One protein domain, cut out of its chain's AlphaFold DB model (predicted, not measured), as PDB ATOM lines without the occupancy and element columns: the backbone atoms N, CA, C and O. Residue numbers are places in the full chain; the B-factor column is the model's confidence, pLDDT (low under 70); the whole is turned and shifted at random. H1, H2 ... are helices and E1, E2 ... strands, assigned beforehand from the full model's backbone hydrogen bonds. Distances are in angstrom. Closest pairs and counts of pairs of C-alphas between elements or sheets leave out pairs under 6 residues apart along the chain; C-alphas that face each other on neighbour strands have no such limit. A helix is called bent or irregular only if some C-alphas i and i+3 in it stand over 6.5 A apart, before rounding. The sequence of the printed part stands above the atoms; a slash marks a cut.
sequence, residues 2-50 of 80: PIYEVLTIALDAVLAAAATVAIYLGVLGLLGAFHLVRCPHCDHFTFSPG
ATOM      1  N   PRO A   2     140.891 163.045  58.277       87.62
ATOM      2  CA  PRO A   2     139.725 163.480  59.068       87.62
ATOM      3  C   PRO A   2     138.375 163.197  58.387       87.62
ATOM      4  O   PRO A   2     137.350 163.139  59.046       87.62
ATOM      5  N   ILE A   3     138.356 163.002  57.062       93.06
ATOM      6  CA  ILE A   3     137.115 162.777  56.302       93.06
ATOM      7  C   ILE A   3     136.426 161.483  56.750       93.06
ATOM      8  O   ILE A   3     135.220 161.478  56.970       93.06
ATOM      9  N   TYR A   4     137.193 160.402  56.913       94.56
ATOM     10  CA  TYR A   4     136.658 159.127  57.390       94.56
ATOM     11  C   TYR A   4     136.176 159.224  58.835       94.56
ATOM     12  O   TYR A   4     135.107 158.722  59.143       94.56
ATOM     13  N   GLU A   5     136.914 159.930  59.690       93.31
ATOM     14  CA  GLU A   5     136.534 160.146  61.087       93.31
ATOM     15  C   GLU A   5     135.209 160.915  61.200       93.31
ATOM     16  O   GLU A   5     134.282 160.460  61.864       93.31
ATOM     17  N   VAL A   6     135.068 162.025  60.467       96.38
ATOM     18  CA  VAL A   6     133.827 162.813  60.428       96.38
ATOM     19  C   VAL A   6     132.665 161.998  59.853       96.38
ATOM     20  O   VAL A   6     131.554 162.066  60.378       96.38
ATOM     21  N   LEU A   7     132.906 161.204  58.804       96.19
ATOM     22  CA  LEU A   7     131.881 160.346  58.209       96.19
ATOM     23  C   LEU A   7     131.411 159.263  59.187       96.19
ATOM     24  O   LEU A   7     130.208 159.040  59.301       96.19
ATOM     25  N   THR A   8     132.334 158.616  59.899       96.12
ATOM     26  CA  THR A   8     132.002 157.602  60.906       96.12
ATOM     27  C   THR A   8     131.202 158.213  62.050       96.12
ATOM     28  O   THR A   8     130.150 157.683  62.383       96.12
ATOM     29  N   ILE A   9     131.613 159.373  62.575       97.19
ATOM     30  CA  ILE A   9     130.864 160.079  63.630       97.19
ATOM     31  C   ILE A   9     129.443 160.417  63.162       97.19
ATOM     32  O   ILE A   9     128.476 160.213  63.897       97.19
ATOM     33  N   ALA A  10     129.297 160.923  61.934       97.75
ATOM     34  CA  ALA A  10     127.988 161.242  61.375       97.75
ATOM     35  C   ALA A  10     127.116 159.986  61.215       97.75
ATOM     36  O   ALA A  10     125.932 160.011  61.554       97.75
ATOM     37  N   LEU A  11     127.698 158.887  60.730       98.12
ATOM     38  CA  LEU A  11     126.998 157.617  60.568       98.12
ATOM     39  C   LEU A  11     126.547 157.050  61.918       98.12
ATOM     40  O   LEU A  11     125.383 156.675  62.052       98.12
ATOM     41  N   ASP A  12     127.426 157.050  62.917       98.06
ATOM     42  CA  ASP A  12     127.122 156.585  64.269       98.06
ATOM     43  C   ASP A  12     126.008 157.419  64.905       98.06
ATOM     44  O   ASP A  12     125.087 156.864  65.504       98.06
ATOM     45  N   ALA A  13     126.024 158.742  64.717       98.31
ATOM     46  CA  ALA A  13     124.964 159.622  65.206       98.31
ATOM     47  C   ALA A  13     123.600 159.288  64.577       98.31
ATOM     48  O   ALA A  13     122.591 159.203  65.285       98.31
ATOM     49  N   VAL A  14     123.560 159.051  63.262       98.44
ATOM     50  CA  VAL A  14     122.335 158.639  62.558       98.44
ATOM     51  C   VAL A  14     121.856 157.277  63.055       98.44
ATOM     52  O   VAL A  14     120.667 157.103  63.329       98.44
ATOM     53  N   LEU A  15     122.771 156.319  63.210       98.50
ATOM     54  CA  LEU A  15     122.443 154.968  63.653       98.50
ATOM     55  C   LEU A  15     121.918 154.965  65.094       98.50
ATOM     56  O   LEU A  15     120.906 154.324  65.379       98.50
ATOM     57  N   ALA A  16     122.546 155.735  65.983       98.25
ATOM     58  CA  ALA A  16     122.115 155.907  67.366       98.25
ATOM     59  C   ALA A  16     120.723 156.550  67.451       98.25
ATOM     60  O   ALA A  16     119.871 156.087  68.216       98.25
ATOM     61  N   ALA A  17     120.451 157.575  66.637       98.25
ATOM     62  CA  ALA A  17     119.134 158.202  66.572       98.25
ATOM     63  C   ALA A  17     118.063 157.220  66.068       98.25
ATOM     64  O   ALA A  17     117.006 157.082  66.689       98.25
ATOM     65  N   ALA A  18     118.351 156.485  64.992       97.19
ATOM     66  CA  ALA A  18     117.443 155.486  64.436       97.19
ATOM     67  C   ALA A  18     117.151 154.355  65.436       97.19
ATOM     68  O   ALA A  18     115.989 154.000  65.647       97.19
ATOM     69  N   ALA A  19     118.184 153.836  66.105       97.56
ATOM     70  CA  ALA A  19     118.042 152.821  67.143       97.56
ATOM     71  C   ALA A  19     117.190 153.328  68.313       97.56
ATOM     72  O   ALA A  19     116.298 152.623  68.777       97.56
ATOM     73  N   THR A  20     117.402 154.573  68.741       97.44
ATOM     74  CA  THR A  20     116.617 155.202  69.810       97.44
ATOM     75  C   THR A  20     115.134 155.266  69.444       97.44
ATOM     76  O   THR A  20     114.285 154.853  70.235       97.44
ATOM     77  N   VAL A  21     114.803 155.712  68.227       95.06
ATOM     78  CA  VAL A  21     113.415 155.740  67.736       95.06
ATOM     79  C   VAL A  21     112.826 154.330  67.684       95.06
ATOM     80  O   VAL A  21     111.711 154.123  68.158       95.06
ATOM     81  N   ALA A  22     113.570 153.351  67.165       90.25
ATOM     82  CA  ALA A  22     113.121 151.963  67.099       90.25
ATOM     83  C   ALA A  22     112.848 151.370  68.491       90.25
ATOM     84  O   ALA A  22     111.838 150.691  68.675       90.25
ATOM     85  N   ILE A  23     113.693 151.671  69.481       92.56
ATOM     86  CA  ILE A  23     113.492 151.257  70.876       92.56
ATOM     87  C   ILE A  23     112.219 151.887  71.436       92.56
ATOM     88  O   ILE A  23     111.392 151.166  71.990       92.56
ATOM     89  N   TYR A  24     112.010 153.196  71.258       87.25
ATOM     90  CA  TYR A  24     110.776 153.843  71.707       87.25
ATOM     91  C   TYR A  24     109.543 153.225  71.043       87.25
ATOM     92  O   TYR A  24     108.593 152.882  71.739       87.25
ATOM     93  N   LEU A  25     109.567 153.005  69.726       82.06
ATOM     94  CA  LEU A  25     108.474 152.340  69.012       82.06
ATOM     95  C   LEU A  25     108.227 150.919  69.530       82.06
ATOM     96  O   LEU A  25     107.076 150.537  69.729       82.06
ATOM     97  N   GLY A  26     109.289 150.157  69.793       81.94
ATOM     98  CA  GLY A  26     109.209 148.831  70.397       81.94
ATOM     99  C   GLY A  26     108.561 148.875  71.779       81.94
ATOM    100  O   GLY A  26     107.612 148.139  72.027       81.94
ATOM    101  N   VAL A  27     108.995 149.787  72.652       81.69
ATOM    102  CA  VAL A  27     108.405 149.987  73.988       81.69
ATOM    103  C   VAL A  27     106.932 150.388  73.886       81.69
ATOM    104  O   VAL A  27     106.098 149.823  74.593       81.69
ATOM    105  N   LEU A  28     106.579 151.306  72.982       74.69
ATOM    106  CA  LEU A  28     105.185 151.683  72.738       74.69
ATOM    107  C   LEU A  28     104.363 150.492  72.213       74.69
ATOM    108  O   LEU A  28     103.200 150.339  72.595       74.69
ATOM    109  N   GLY A  29     104.959 149.622  71.395       72.44
ATOM    110  CA  GLY A  29     104.344 148.377  70.941       72.44
ATOM    111  C   GLY A  29     104.152 147.344  72.051       72.44
ATOM    112  O   GLY A  29     103.071 146.768  72.163       72.44
ATOM    113  N   LEU A  30     105.148 147.161  72.925       66.25
ATOM    114  CA  LEU A  30     105.071 146.276  74.094       66.25
ATOM    115  C   LEU A  30     104.030 146.750  75.119       66.25
ATOM    116  O   LEU A  30     103.306 145.930  75.679       66.25
ATOM    117  N   LEU A  31     103.910 148.062  75.347       66.62
ATOM    118  CA  LEU A  31     102.898 148.650  76.240       66.62
ATOM    119  C   LEU A  31     101.467 148.569  75.677       66.62
ATOM    120  O   LEU A  31     100.506 148.969  76.344       66.62
ATOM    121  N   GLY A  32     101.326 148.075  74.447       55.41
ATOM    122  CA  GLY A  32     100.078 148.029  73.700       55.41
ATOM    123  C   GLY A  32      99.513 149.402  73.349       55.41
ATOM    124  O   GLY A  32      98.305 149.576  73.184       55.41
ATOM    125  N   ALA A  33     100.393 150.402  73.283       53.09
ATOM    126  CA  ALA A  33     100.068 151.753  72.862       53.09
ATOM    127  C   ALA A  33     100.238 151.932  71.350       53.09
ATOM    128  O   ALA A  33      99.569 152.790  70.807       53.09
ATOM    129  N   PHE A  34     101.069 151.137  70.665       51.59
ATOM    130  CA  PHE A  34     101.213 151.148  69.202       51.59
ATOM    131  C   PHE A  34     101.166 149.725  68.650       51.59
ATOM    132  O   PHE A  34     102.173 149.022  68.606       51.59
ATOM    133  N   HIS A  35      99.998 149.293  68.189       55.16
ATOM    134  CA  HIS A  35      99.880 148.030  67.469       55.16
ATOM    135  C   HIS A  35      99.795 148.288  65.967       55.16
ATOM    136  O   HIS A  35      98.933 149.028  65.497       55.16
ATOM    137  N   LEU A  36     100.687 147.645  65.217       50.75
ATOM    138  CA  LEU A  36     100.587 147.504  63.770       50.75
ATOM    139  C   LEU A  36      99.651 146.329  63.487       50.75
ATOM    140  O   LEU A  36     100.090 145.188  63.353       50.75
ATOM    141  N   VAL A  37      98.343 146.587  63.485       53.12
ATOM    142  CA  VAL A  37      97.349 145.541  63.227       53.12
ATOM    143  C   VAL A  37      97.166 145.414  61.718       53.12
ATOM    144  O   VAL A  37      96.730 146.347  61.042       53.12
ATOM    145  N   ARG A  38      97.508 144.241  61.180       46.44
ATOM    146  CA  ARG A  38      97.227 143.875  59.790       46.44
ATOM    147  C   ARG A  38      95.809 143.315  59.743       46.44
ATOM    148  O   ARG A  38      95.543 142.264  60.320       46.44
ATOM    149  N   CYS A  39      94.887 144.014  59.090       51.38
ATOM    150  CA  CYS A  39      93.550 143.466  58.875       51.38
ATOM    151  C   CYS A  39      93.655 142.302  57.863       51.38
ATOM    152  O   CYS A  39      94.088 142.549  56.735       51.38
ATOM    153  N   PRO A  40      93.259 141.059  58.208       51.56
ATOM    154  CA  PRO A  40      93.441 139.884  57.344       51.56
ATOM    155  C   PRO A  40      92.593 139.924  56.063       51.56
ATOM    156  O   PRO A  40      92.763 139.077  55.196       51.56
ATOM    157  N   HIS A  41      91.681 140.895  55.946       47.09
ATOM    158  CA  HIS A  41      90.774 141.025  54.811       47.09
ATOM    159  C   HIS A  41      91.134 142.182  53.862       47.09
ATOM    160  O   HIS A  41      90.678 142.192  52.718       47.09
ATOM    161  N   CYS A  42      91.924 143.165  54.312       52.75
ATOM    162  CA  CYS A  42      92.098 144.420  53.572       52.75
ATOM    163  C   CYS A  42      93.557 144.833  53.338       52.75
ATOM    164  O   CYS A  42      93.765 145.824  52.653       52.75
ATOM    165  N   ASP A  43      94.555 144.150  53.914       51.22
ATOM    166  CA  ASP A  43      95.996 144.486  53.799       51.22
ATOM    167  C   ASP A  43      96.378 145.942  54.166       51.22
ATOM    168  O   ASP A  43      97.524 146.364  54.022       51.22
ATOM    169  N   HIS A  44      95.441 146.721  54.710       45.81
ATOM    170  CA  HIS A  44      95.694 148.076  55.171       45.81
ATOM    171  C   HIS A  44      96.374 148.048  56.536       45.81
ATOM    172  O   HIS A  44      95.876 147.475  57.510       45.81
ATOM    173  N   PHE A  45      97.520 148.713  56.592       52.25
ATOM    174  CA  PHE A  45      98.279 148.950  57.805       52.25
ATOM    175  C   PHE A  45      97.666 150.151  58.524       52.25
ATOM    176  O   PHE A  45      97.688 151.264  57.999       52.25
ATOM    177  N   THR A  46      97.070 149.938  59.695       49.59
ATOM    178  CA  THR A  46      96.519 151.039  60.497       49.59
ATOM    179  C   THR A  46      97.304 151.178  61.794       49.59
ATOM    180  O   THR A  46      97.542 150.207  62.506       49.59
ATOM    181  N   PHE A  47      97.750 152.405  62.062       48.84
ATOM    182  CA  PHE A  47      98.432 152.785  63.292       48.84
ATOM    183  C   PHE A  47      97.367 153.192  64.312       48.84
ATOM    184  O   PHE A  47      96.664 154.177  64.087       48.84
ATOM    185  N   SER A  48      97.225 152.449  65.412       50.50
ATOM    186  CA  SER A  48      96.283 152.805  66.481       50.50
ATOM    187  C   SER A  48      97.032 153.135  67.775       50.50
ATOM    188  O   SER A  48      97.652 152.234  68.352       50.50
ATOM    189  N   PRO A  49      97.009 154.407  68.227       42.94
ATOM    190  CA  PRO A  49      97.594 154.819  69.488       42.94
ATOM    191  C   PRO A  49      96.630 154.500  70.646       42.94
ATOM    192  O   PRO A  49      95.839 155.347  71.056       42.94
ATOM    193  N   GLY A  50      96.658 153.274  71.175       45.88
ATOM    194  CA  GLY A  50      95.999 152.941  72.444       45.88
ATOM    195  C   GLY A  50      95.392 151.541  72.547       45.88
ATOM    196  O   GLY A  50      95.010 150.919  71.560       45.88
TER     197      GLY A  50
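What this domain is: This is residues 2 to 50 of the 80 residues of an uncharacterized protein of Mycobacterium sp. E740 (UniProt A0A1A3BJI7). One long helix, H1, makes most of the length and sticks out as an arm with residues 2 to 24, and at its far end a small hairpin of two strands, E1 and E2, turns off across the line of the helix like a little foot. The helix meets the hairpin only near its last residues, and the two strands form a small two-stranded sheet that is loosely formed. The printed part has 49 residues with one named helix and two named strands, in the order H1, E1, E2; the sheet has the order E1 - E2 and is antiparallel, and the class is mixed, helices and strands. The whole is extended, with a radius of gyration of the C-alphas of 16.8 A and spans of 53 by 23 by 11 A.

Where its parts are: H1 takes residues 2 to 30 and begins with C-alpha 2 at (139.725, 163.480, 59.068). It ends with C-alpha 30 at (105.071, 146.276, 74.094), 41.5 A from its first C-alpha, and it is not bent. E1 takes residues 34 to 38 and measures 12.5 A from first to last C-alpha. E2 takes residues 45 to 49, 13.1 A from first to last C-alpha, and ends with C-alpha 49 at (97.594, 154.819, 69.488).

How they stand to each other: Residues 2 to 24 of H1 stand free, with no C-alpha 8 or more apart along the chain within 10 A. Every O i to N i+4 pair in H1 is within hydrogen-bond range. H1 and E1 have 3 pairs of C-alphas within 8 A, and their closest C-alphas are those of Leu 28 and Phe 34, 5.3 A apart. Their centres are 23.7 A apart. E1 and E2 are a hairpin of antiparallel neighbour strands, with 155 degrees between their N-to-C directions. C-alphas 34 and 49 face each other at 5.2 A, C-alphas 36 and 47 at 5.7 A, and C-alphas 38 and 45 at 5.6 A. No backbone N and O across this pair are within hydrogen-bond range. H1 and E2 are apart.

The domain as a whole: The two C-alphas farthest apart are those of Pro 2 and His 41, 54.0 A, while the first and last printed C-alphas, of Pro 2 and Gly 50, are 46.9 A apart. The printed part has no cut. H1 to E1 is a tight link of 3 residues, E1 to E2 is a short link of 6 residues, and there is no long link. The mean pLDDT of the printed part is 75.1, with 92 for H1, 51 for E1 and 49 for E2. The model's confidence is low, under 70, in residues 30 to 50, of which residue 30 belongs to H1.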